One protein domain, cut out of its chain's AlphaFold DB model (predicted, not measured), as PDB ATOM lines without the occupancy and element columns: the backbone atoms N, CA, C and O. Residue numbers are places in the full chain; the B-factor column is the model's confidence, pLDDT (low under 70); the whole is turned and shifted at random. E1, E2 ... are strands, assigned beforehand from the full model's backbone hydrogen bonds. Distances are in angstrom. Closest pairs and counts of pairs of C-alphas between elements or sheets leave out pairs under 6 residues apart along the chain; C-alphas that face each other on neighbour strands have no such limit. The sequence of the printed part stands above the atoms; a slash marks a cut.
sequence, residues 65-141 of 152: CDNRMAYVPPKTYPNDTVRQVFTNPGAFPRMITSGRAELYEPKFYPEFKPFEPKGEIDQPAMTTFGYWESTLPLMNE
ATOM      1  N   CYS A  65      14.416 -62.238 -38.457       89.38
ATOM      2  CA  CYS A  65      15.077 -61.178 -39.204       89.38
ATOM      3  C   CYS A  65      14.214 -60.638 -40.340       89.38
ATOM      4  O   CYS A  65      13.534 -61.360 -41.070       89.38
ATOM      5  N   ASP A  66      14.294 -59.327 -40.516       92.81
ATOM      6  CA  ASP A  66      13.731 -58.648 -41.665       92.81
ATOM      7  C   ASP A  66      14.656 -58.871 -42.865       92.81
ATOM      8  O   ASP A  66      15.763 -58.331 -42.897       92.81
ATOM      9  N   ASN A  67      14.211 -59.673 -43.834       90.81
ATOM     10  CA  ASN A  67      14.971 -60.047 -45.035       90.81
ATOM     11  C   ASN A  67      14.704 -59.130 -46.237       90.81
ATOM     12  O   ASN A  67      15.125 -59.419 -47.360       90.81
ATOM     13  N   ARG A  68      13.963 -58.033 -46.043       94.44
ATOM     14  CA  ARG A  68      13.681 -57.101 -47.135       94.44
ATOM     15  C   ARG A  68      14.972 -56.432 -47.590       94.44
ATOM     16  O   ARG A  68      15.812 -56.032 -46.773       94.44
ATOM     17  N   MET A  69      15.094 -56.288 -48.904       94.56
ATOM     18  CA  MET A  69      16.242 -55.657 -49.539       94.56
ATOM     19  C   MET A  69      16.025 -54.152 -49.660       94.56
ATOM     20  O   MET A  69      14.985 -53.703 -50.140       94.56
ATOM     21  N   ALA A  70      17.028 -53.389 -49.245       95.56
ATOM     22  CA  ALA A  70      17.099 -51.951 -49.425       95.56
ATOM     23  C   ALA A  70      18.289 -51.613 -50.322       95.56
ATOM     24  O   ALA A  70      19.380 -52.158 -50.152       95.56
ATOM     25  N   TYR A  71      18.084 -50.680 -51.243       96.75
ATOM     26  CA  TYR A  71      19.183 -49.984 -51.895       96.75
ATOM     27  C   TYR A  71      19.478 -48.703 -51.117       96.75
ATOM     28  O   TYR A  71      18.607 -47.842 -50.969       96.75
ATOM     29  N   VAL A  72      20.701 -48.599 -50.605       96.81
ATOM     30  CA  VAL A  72      21.228 -47.392 -49.973       96.81
ATOM     31  C   VAL A  72      21.959 -46.601 -51.060       96.81
ATOM     32  O   VAL A  72      22.996 -47.070 -51.532       96.81
ATOM     33  N   PRO A  73      21.444 -45.437 -51.497       97.00
ATOM     34  CA  PRO A  73      22.084 -44.644 -52.540       97.00
ATOM     35  C   PRO A  73      23.438 -44.072 -52.088       97.00
ATOM     36  O   PRO A  73      23.653 -43.851 -50.890       97.00
ATOM     37  N   PRO A  74      24.349 -43.776 -53.036       97.00
ATOM     38  CA  PRO A  74      25.591 -43.078 -52.734       97.00
ATOM     39  C   PRO A  74      25.296 -41.702 -52.131       97.00
ATOM     40  O   PRO A  74      24.360 -41.008 -52.538       97.00
ATOM     41  N   LYS A  75      26.120 -41.278 -51.171       94.88
ATOM     42  CA  LYS A  75      25.978 -39.976 -50.519       94.88
ATOM     43  C   LYS A  75      27.332 -39.309 -50.362       94.88
ATOM     44  O   LYS A  75      28.330 -39.952 -50.045       94.88
ATOM     45  N   THR A  76      27.353 -38.004 -50.604       96.31
ATOM     46  CA  THR A  76      28.526 -37.161 -50.362       96.31
ATOM     47  C   THR A  76      28.331 -36.417 -49.054       96.31
ATOM     48  O   THR A  76      27.280 -35.816 -48.828       96.31
ATOM     49  N   TYR A  77      29.346 -36.478 -48.205       94.75
ATOM     50  CA  TYR A  77      29.357 -35.891 -46.878       94.75
ATOM     51  C   TYR A  77      30.447 -34.812 -46.813       94.75
ATOM     52  O   TYR A  77      31.588 -35.100 -47.185       94.75
ATOM     53  N   PRO A  78      30.120 -33.574 -46.399       95.25
ATOM     54  CA  PRO A  78      31.114 -32.529 -46.167       95.25
ATOM     55  C   PRO A  78      31.949 -32.811 -44.907       95.25
ATOM     56  O   PRO A  78      31.662 -33.742 -44.151       95.25
ATOM     57  N   ASN A  79      32.967 -31.980 -44.664       91.81
ATOM     58  CA  ASN A  79      33.657 -31.965 -43.372       91.81
ATOM     59  C   ASN A  79      32.668 -31.678 -42.235       91.81
ATOM     60  O   ASN A  79      31.623 -31.066 -42.461       91.81
ATOM     61  N   ASP A  80      33.015 -32.141 -41.033       90.38
ATOM     62  CA  ASP A  80      32.224 -31.982 -39.807       90.38
ATOM     63  C   ASP A  80      30.833 -32.645 -39.871       90.38
ATOM     64  O   ASP A  80      29.923 -32.314 -39.109       90.38
ATOM     65  N   THR A  81      30.647 -33.611 -40.779       94.12
ATOM     66  CA  THR A  81      29.445 -34.447 -40.789       94.12
ATOM     67  C   THR A  81      29.464 -35.364 -39.575       94.12
ATOM     68  O   THR A  81      30.444 -36.062 -39.335       94.12
ATOM     69  N   VAL A  82      28.340 -35.459 -38.870       93.50
ATOM     70  CA  VAL A  82      28.151 -36.446 -37.804       93.50
ATOM     71  C   VAL A  82      27.301 -37.608 -38.309       93.50
ATOM     72  O   VAL A  82      26.208 -37.417 -38.851       93.50
ATOM     73  N   ARG A  83      27.791 -38.838 -38.123       92.88
ATOM     74  CA  ARG A  83      27.033 -40.060 -38.393       92.88
ATOM     75  C   ARG A  83      26.331 -40.529 -37.129       92.88
ATOM     76  O   ARG A  83      26.976 -40.939 -36.167       92.88
ATOM     77  N   GLN A  84      25.005 -40.569 -37.179       94.31
ATOM     78  CA  GLN A  84      24.195 -41.184 -36.131       94.31
ATOM     79  C   GLN A  84      24.374 -42.707 -36.126       94.31
ATOM     80  O   GLN A  84      24.349 -43.367 -37.172       94.31
ATOM     81  N   VAL A  85      24.542 -43.264 -34.930       93.12
ATOM     82  CA  VAL A  85      24.663 -44.701 -34.683       93.12
ATOM     83  C   VAL A  85      23.369 -45.197 -34.057       93.12
ATOM     84  O   VAL A  85      22.924 -44.675 -33.039       93.12
ATOM     85  N   PHE A  86      22.777 -46.231 -34.645       92.62
ATOM     86  CA  PHE A  86      21.534 -46.838 -34.177       92.62
ATOM     87  C   PHE A  86      21.790 -48.265 -33.699       92.62
ATOM     88  O   PHE A  86      22.667 -48.955 -34.219       92.62
ATOM     89  N   THR A  87      20.983 -48.737 -32.749       90.19
ATOM     90  CA  THR A  87      20.885 -50.175 -32.480       90.19
ATOM     91  C   THR A  87      20.087 -50.824 -33.605       90.19
ATOM     92  O   THR A  87      18.975 -50.386 -33.894       90.19
ATOM     93  N   ASN A  88      20.639 -51.865 -34.222       84.50
ATOM     94  CA  ASN A  88      19.927 -52.672 -35.206       84.50
ATOM     95  C   ASN A  88      19.343 -53.917 -34.508       84.50
ATOM     96  O   ASN A  88      20.123 -54.762 -34.072       84.50
ATOM     97  N   PRO A  89      18.010 -54.044 -34.380       84.62
ATOM     98  CA  PRO A  89      17.374 -55.210 -33.773       84.62
ATOM     99  C   PRO A  89      17.387 -56.445 -34.686       84.62
ATOM    100  O   PRO A  89      17.029 -57.526 -34.231       84.62
ATOM    101  N   GLY A  90      17.728 -56.300 -35.972       85.88
ATOM    102  CA  GLY A  90      17.680 -57.363 -36.985       85.88
ATOM    103  C   GLY A  90      16.261 -57.732 -37.434       85.88
ATOM    104  O   GLY A  90      16.037 -57.974 -38.621       85.88
ATOM    105  N   ALA A  91      15.297 -57.722 -36.512       90.50
ATOM    106  CA  ALA A  91      13.888 -58.004 -36.758       90.50
ATOM    107  C   ALA A  91      13.137 -56.846 -37.426       90.50
ATOM    108  O   ALA A  91      13.610 -55.712 -37.450       90.50
ATOM    109  N   PHE A  92      11.944 -57.129 -37.955       92.38
ATOM    110  CA  PHE A  92      11.095 -56.100 -38.552       92.38
ATOM    111  C   PHE A  92      10.511 -55.160 -37.478       92.38
ATOM    112  O   PHE A  92       9.953 -55.643 -36.491       92.38
ATOM    113  N   PRO A  93      10.530 -53.835 -37.704       92.06
ATOM    114  CA  PRO A  93      11.250 -53.137 -38.771       92.06
ATOM    115  C   PRO A  93      12.754 -53.056 -38.460       92.06
ATOM    116  O   PRO A  93      13.134 -52.629 -37.371       92.06
ATOM    117  N   ARG A  94      13.621 -53.402 -39.431       90.44
ATOM    118  CA  ARG A  94      15.091 -53.405 -39.227       90.44
ATOM    119  C   ARG A  94      15.648 -52.030 -38.871       90.44
ATOM    120  O   ARG A  94      16.639 -51.905 -38.157       90.44
ATOM    121  N   MET A  95      15.025 -50.995 -39.415       92.25
ATOM    122  CA  MET A  95      15.351 -49.603 -39.163       92.25
ATOM    123  C   MET A  95      14.172 -48.739 -39.597       92.25
ATOM    124  O   MET A  95      13.524 -49.034 -40.602       92.25
ATOM    125  N   ILE A  96      13.926 -47.656 -38.867       95.12
ATOM    126  CA  ILE A  96      13.048 -46.576 -39.314       95.12
ATOM    127  C   ILE A  96      13.805 -45.275 -39.118       95.12
ATOM    128  O   ILE A  96      13.962 -44.799 -37.995       95.12
ATOM    129  N   THR A  97      14.326 -44.732 -40.211       93.81
ATOM    130  CA  THR A  97      15.111 -43.500 -40.209       93.81
ATOM    131  C   THR A  97      15.040 -42.840 -41.575       93.81
ATOM    132  O   THR A  97      14.925 -43.516 -42.600       93.81
ATOM    133  N   SER A  98      15.138 -41.517 -41.598       93.12
ATOM    134  CA  SER A  98      15.128 -40.767 -42.847       93.12
ATOM    135  C   SER A  98      16.520 -40.652 -43.457       93.12
ATOM    136  O   SER A  98      17.529 -40.522 -42.765       93.12
ATOM    137  N   GLY A  99      16.579 -40.659 -44.787       90.75
ATOM    138  CA  GLY A  99      17.787 -40.336 -45.542       90.75
ATOM    139  C   GLY A  99      18.824 -41.457 -45.649       90.75
ATOM    140  O   GLY A  99      19.946 -41.170 -46.074       90.75
ATOM    141  N   ARG A 100      18.476 -42.702 -45.281       92.19
ATOM    142  CA  ARG A 100      19.306 -43.902 -45.517       92.19
ATOM    143  C   ARG A 100      18.915 -44.621 -46.804       92.19
ATOM    144  O   ARG A 100      19.739 -44.748 -47.694       92.19
ATOM    145  N   ALA A 101      17.684 -45.108 -46.884       94.81
ATOM    146  CA  ALA A 101      17.109 -45.763 -48.055       94.81
ATOM    147  C   ALA A 101      15.600 -45.541 -48.030       94.81
ATOM    148  O   ALA A 101      15.024 -45.417 -46.948       94.81
ATOM    149  N   GLU A 102      14.954 -45.552 -49.196       95.12
ATOM    150  CA  GLU A 102      13.504 -45.353 -49.286       95.12
ATOM    151  C   GLU A 102      12.740 -46.347 -48.402       95.12
ATOM    152  O   GLU A 102      11.827 -45.948 -47.682       95.12
ATOM    153  N   LEU A 103      13.184 -47.612 -48.362       95.06
ATOM    154  CA  LEU A 103      12.585 -48.655 -47.530       95.06
ATOM    155  C   LEU A 103      12.514 -48.275 -46.045       95.06
ATOM    156  O   LEU A 103      11.661 -48.813 -45.357       95.06
ATOM    157  N   TYR A 104      13.376 -47.396 -45.531       95.12
ATOM    158  CA  TYR A 104      13.425 -47.045 -44.105       95.12
ATOM    159  C   TYR A 104      12.700 -45.751 -43.749       95.12
ATOM    160  O   TYR A 104      12.625 -45.413 -42.566       95.12
ATOM    161  N   GLU A 105      12.156 -45.036 -44.736       96.19
ATOM    162  CA  GLU A 105      11.505 -43.757 -44.482       96.19
ATOM    163  C   GLU A 105      10.283 -43.925 -43.559       96.19
ATOM    164  O   GLU A 105       9.411 -44.754 -43.845       96.19
ATOM    165  N   PRO A 106      10.146 -43.102 -42.498       96.25
ATOM    166  CA  PRO A 106       9.049 -43.212 -41.533       96.25
ATOM    167  C   PRO A 106       7.648 -43.196 -42.154       96.25
ATOM    168  O   PRO A 106       6.730 -43.817 -41.627       96.25
ATOM    169  N   LYS A 107       7.480 -42.537 -43.309       95.56
ATOM    170  CA  LYS A 107       6.202 -42.466 -44.039       95.56
ATOM    171  C   LYS A 107       5.627 -43.839 -44.414       95.56
ATOM    172  O   LYS A 107       4.421 -43.948 -44.602       95.56
ATOM    173  N   PHE A 108       6.467 -44.870 -44.527       94.62
ATOM    174  CA  PHE A 108       6.034 -46.237 -44.826       94.62
ATOM    175  C   PHE A 108       5.655 -47.044 -43.573       94.62
ATOM    176  O   PHE A 108       5.124 -48.143 -43.706       94.62
ATOM    177  N   TYR A 109       5.888 -46.505 -42.369       95.25
ATOM    178  CA  TYR A 109       5.656 -47.180 -41.086       95.25
ATOM    179  C   TYR A 109       4.947 -46.264 -40.073       95.25
ATOM    180  O   TYR A 109       5.480 -46.026 -38.991       95.25
ATOM    181  N   PRO A 110       3.743 -45.748 -40.379       95.12
ATOM    182  CA  PRO A 110       3.058 -44.764 -39.528       95.12
ATOM    183  C   PRO A 110       2.730 -45.275 -38.113       95.12
ATOM    184  O   PRO A 110       2.593 -44.481 -37.188       95.12
ATOM    185  N   GLU A 111       2.622 -46.594 -37.943       96.00
ATOM    186  CA  GLU A 111       2.351 -47.279 -36.667       96.00
ATOM    187  C   GLU A 111       3.595 -47.364 -35.757       96.00
ATOM    188  O   GLU A 111       3.494 -47.686 -34.573       96.00
ATOM    189  N   PHE A 112       4.788 -47.099 -36.297       94.06
ATOM    190  CA  PHE A 112       6.057 -47.290 -35.605       94.06
ATOM    191  C   PHE A 112       6.753 -45.955 -35.339       94.06
ATOM    192  O   PHE A 112       6.706 -45.018 -36.135       94.06
ATOM    193  N   LYS A 113       7.463 -45.877 -34.211       94.06
ATOM    194  CA  LYS A 113       8.308 -44.720 -33.909       94.06
ATOM    195  C   LYS A 113       9.617 -44.798 -34.704       94.06
ATOM    196  O   LYS A 113      10.193 -45.888 -34.785       94.06
ATOM    197  N   PRO A 114      10.117 -43.671 -35.242       94.50
ATOM    198  CA  PRO A 114      11.482 -43.590 -35.743       94.50
ATOM    199  C   PRO A 114      12.494 -44.039 -34.689       94.50
ATOM    200  O   PRO A 114      12.258 -43.931 -33.484       94.50
ATOM    201  N   PHE A 115      13.615 -44.579 -35.150       94.69
ATOM    202  CA  PHE A 115      14.655 -45.079 -34.264       94.69
ATOM    203  C   PHE A 115      15.441 -43.909 -33.679       94.69
ATOM    204  O   PHE A 115      15.841 -42.998 -34.398       94.69
ATOM    205  N   GLU A 116      15.711 -43.979 -32.379       94.50
ATOM    206  CA  GLU A 116      16.515 -42.978 -31.683       94.50
ATOM    207  C   GLU A 116      18.011 -43.331 -31.774       94.50
ATOM    208  O   GLU A 116      18.383 -44.476 -31.468       94.50
ATOM    209  N   PRO A 117      18.887 -42.379 -32.149       94.56
ATOM    210  CA  PRO A 117      20.330 -42.579 -32.116       94.56
ATOM    211  C   PRO A 117      20.815 -42.968 -30.712       94.56
ATOM    212  O   PRO A 117      20.350 -42.453 -29.697       94.56
ATOM    213  N   LYS A 118      21.780 -43.885 -30.646       95.88
ATOM    214  CA  LYS A 118      22.479 -44.277 -29.408       95.88
ATOM    215  C   LYS A 118      23.811 -43.570 -29.224       95.88
ATOM    216  O   LYS A 118      24.383 -43.623 -28.140       95.88
ATOM    217  N   GLY A 119      24.304 -42.944 -30.280       96.00
ATOM    218  CA  GLY A 119      25.568 -42.242 -30.279       96.00
ATOM    219  C   GLY A 119      25.852 -41.635 -31.638       96.00
ATOM    220  O   GLY A 119      25.057 -41.743 -32.577       96.00
ATOM    221  N   GLU A 120      27.011 -41.009 -31.715       96.50
ATOM    222  CA  GLU A 120      27.449 -40.212 -32.846       96.50
ATOM    223  C   GLU A 120      28.932 -40.482 -33.100       96.50
ATOM    224  O   GLU A 120      29.698 -40.726 -32.166       96.50
ATOM    225  N   ILE A 121      29.318 -40.500 -34.374       94.50
ATOM    226  CA  ILE A 121      30.707 -40.653 -34.811       94.50
ATOM    227  C   ILE A 121      31.004 -39.542 -35.812       94.50
ATOM    228  O   ILE A 121      30.242 -39.358 -36.767       94.50
ATOM    229  N   ASP A 122      32.126 -38.851 -35.623       95.25
ATOM    230  CA  ASP A 122      32.629 -37.876 -36.586       95.25
ATOM    231  C   ASP A 122      32.934 -38.574 -37.914       95.25
ATOM    232  O   ASP A 122      33.730 -39.516 -37.989       95.25
ATOM    233  N   GLN A 123      32.270 -38.125 -38.975       91.62
ATOM    234  CA  GLN A 123      32.429 -38.661 -40.313       91.62
ATOM    235  C   GLN A 123      33.311 -37.710 -41.139       91.62
ATOM    236  O   GLN A 123      32.941 -36.550 -41.344       91.62
ATOM    237  N   PRO A 124      34.465 -38.180 -41.648       92.62
ATOM    238  CA  PRO A 124      35.304 -37.360 -42.512       92.62
ATOM    239  C   PRO A 124      34.587 -37.051 -43.829       92.62
ATOM    240  O   PRO A 124      33.695 -37.794 -44.255       92.62
ATOM    241  N   ALA A 125      35.021 -35.990 -44.515       95.81
ATOM    242  CA  ALA A 125      34.526 -35.702 -45.854       95.81
ATOM    243  C   ALA A 125      34.797 -36.883 -46.795       95.81
ATOM    244  O   ALA A 125      35.939 -37.311 -46.970       95.81
ATOM    245  N   MET A 126      33.735 -37.415 -47.397       95.25
ATOM    246  CA  MET A 126      33.813 -38.584 -48.271       95.25
ATOM    247  C   MET A 126      32.574 -38.712 -49.154       95.25
ATOM    248  O   MET A 126      31.494 -38.225 -48.819       95.25
ATOM    249  N   THR A 127      32.714 -39.457 -50.247       96.31
ATOM    250  CA  THR A 127      31.588 -39.969 -51.032       96.31
ATOM    251  C   THR A 127      31.517 -41.478 -50.842       96.31
ATOM    252  O   THR A 127      32.512 -42.176 -51.037       96.31
ATOM    253  N   THR A 128      30.359 -41.988 -50.430       94.88
ATOM    254  CA  THR A 128      30.107 -43.431 -50.343       94.88
ATOM    255  C   THR A 128      29.613 -43.969 -51.681       94.88
ATOM    256  O   THR A 128      28.960 -43.252 -52.436       94.88
ATOM    257  N   PHE A 129      29.870 -45.249 -51.952       97.19
ATOM    258  CA  PHE A 129      29.183 -45.977 -53.022       97.19
ATOM    259  C   PHE A 129      27.743 -46.292 -52.621       97.19
ATOM    260  O   PHE A 129      27.461 -46.466 -51.429       97.19
ATOM    261  N   GLY A 130      26.854 -46.408 -53.608       97.12
ATOM    262  CA  GLY A 130      25.571 -47.057 -53.395       97.12
ATOM    263  C   GLY A 130      25.773 -48.546 -53.155       97.12
ATOM    264  O   GLY A 130      26.741 -49.140 -53.644       97.12
ATOM    265  N   TYR A 131      24.895 -49.164 -52.376       97.19
ATOM    266  CA  TYR A 131      24.968 -50.599 -52.131       97.19
ATOM    267  C   TYR A 131      23.618 -51.205 -51.769       97.19
ATOM    268  O   TYR A 131      22.718 -50.537 -51.258       97.19
ATOM    269  N   TRP A 132      23.490 -52.497 -52.051       96.00
ATOM    270  CA  TRP A 132      22.352 -53.305 -51.645       96.00
ATOM    271  C   TRP A 132      22.610 -53.925 -50.277       96.00
ATOM    272  O   TRP A 132      23.682 -54.480 -50.021       96.00
ATOM    273  N   GLU A 133      21.607 -53.872 -49.408       93.12
ATOM    274  CA  GLU A 133      21.618 -54.544 -48.114       93.12
ATOM    275  C   GLU A 133      20.317 -55.294 -47.857       93.12
ATOM    276  O   GLU A 133      19.230 -54.860 -48.239       93.12
ATOM    277  N   SER A 134      20.431 -56.419 -47.163       91.56
ATOM    278  CA  SER A 134      19.318 -57.096 -46.509       91.56
ATOM    279  C   SER A 134      19.578 -57.074 -45.000       91.56
ATOM    280  O   SER A 134      20.108 -56.086 -44.487       91.56
ATOM    281  N   THR A 135      19.222 -58.129 -44.266       89.50
ATOM    282  CA  THR A 135      19.643 -58.320 -42.872       89.50
ATOM    283  C   THR A 135      21.148 -58.082 -42.708       89.50
ATOM    284  O   THR A 135      21.573 -57.516 -41.703       89.50
ATOM    285  N   LEU A 136      21.925 -58.430 -43.738       87.44
ATOM    286  CA  LEU A 136      23.358 -58.189 -43.854       87.44
ATOM    287  C   LEU A 136      23.680 -57.467 -45.185       87.44
ATOM    288  O   LEU A 136      22.889 -57.559 -46.137       87.44
ATOM    289  N   PRO A 137      24.795 -56.716 -45.275       85.62
ATOM    290  CA  PRO A 137      25.222 -56.063 -46.517       85.62
ATOM    291  C   PRO A 137      25.486 -57.082 -47.633       85.62
ATOM    292  O   PRO A 137      26.016 -58.155 -47.361       85.62
ATOM    293  N   LEU A 138      25.141 -56.738 -48.880       92.62
ATOM    294  CA  LEU A 138      25.282 -57.639 -50.030       92.62
ATOM    295  C   LEU A 138      26.426 -57.206 -50.947       92.62
ATOM    296  O   LEU A 138      27.492 -57.812 -50.926       92.62
ATOM    297  N   MET A 139      26.216 -56.162 -51.752       95.31
ATOM    298  CA  MET A 139      27.187 -55.707 -52.748       95.31
ATOM    299  C   MET A 139      27.026 -54.212 -53.025       95.31
ATOM    300  O   MET A 139      25.901 -53.709 -53.088       95.31
ATOM    301  N   ASN A 140      28.146 -53.511 -53.202       96.56
ATOM    302  CA  ASN A 140      28.164 -52.112 -53.621       96.56
ATOM    303  C   ASN A 140      28.329 -51.941 -55.141       96.56
ATOM    304  O   ASN A 140      28.639 -52.877 -55.873       96.56
ATOM    305  N   GLU A 141      28.158 -50.715 -55.622       97.00
ATOM    306  CA  GLU A 141      28.281 -50.361 -57.045       97.00
ATOM    307  C   GLU A 141      29.690 -50.536 -57.626       97.00
ATOM    308  O   GLU A 141      29.853 -50.556 -58.843       97.00
TER     309      GLU A 141
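What this domain is: This is residues 65 to 141 of the 152 residues of an uncharacterized protein of Perkinsus olseni (UniProt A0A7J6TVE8). Little regular structure: a small three-strand sheet and a separate two-strand hairpin, E2 and E3, form two arms of a C, joined by two links that run side by side, while the long unnamed stretch 86 to 118 loops across the open side. The sheet order is E1, E4, E5, antiparallel. The 77 printed residues, all strand by class with 20 in named strands E1 to E5, are compact, with a radius of gyration of the C-alphas of 12.9 A and spans of 35 by 27 by 20 A.

Where its parts are: E1 is residues 70 to 72, beginning at C-alpha 70 (17.099, -51.951, -49.425). E4 is 131 to 133; E5, 137 to 140, ends at C-alpha 140 (28.164, -52.112, -53.621). E2, 81 to 85, is 12.9 A long; E3, 119 to 123, 12.7 A.

How they stand to each other: E1 and E4 are antiparallel at 147 degrees, with N 70 and O 133 2.8 A apart. Hairpin E4 and E5 has N 138 and O 132 at 2.9 A. Hairpin E2 and E3 has N 83 and O 121 at 2.8 A. E2 and E4 are apart. Residues 76 to 77 pair antiparallel with 126 to 127.

The domain as a whole: The farthest C-alphas, of Asn 79 and Glu 111, are 35.5 A apart. The printed part has no cut; E2 to E3 is a long link. No printed residue is under 70 in pLDDT.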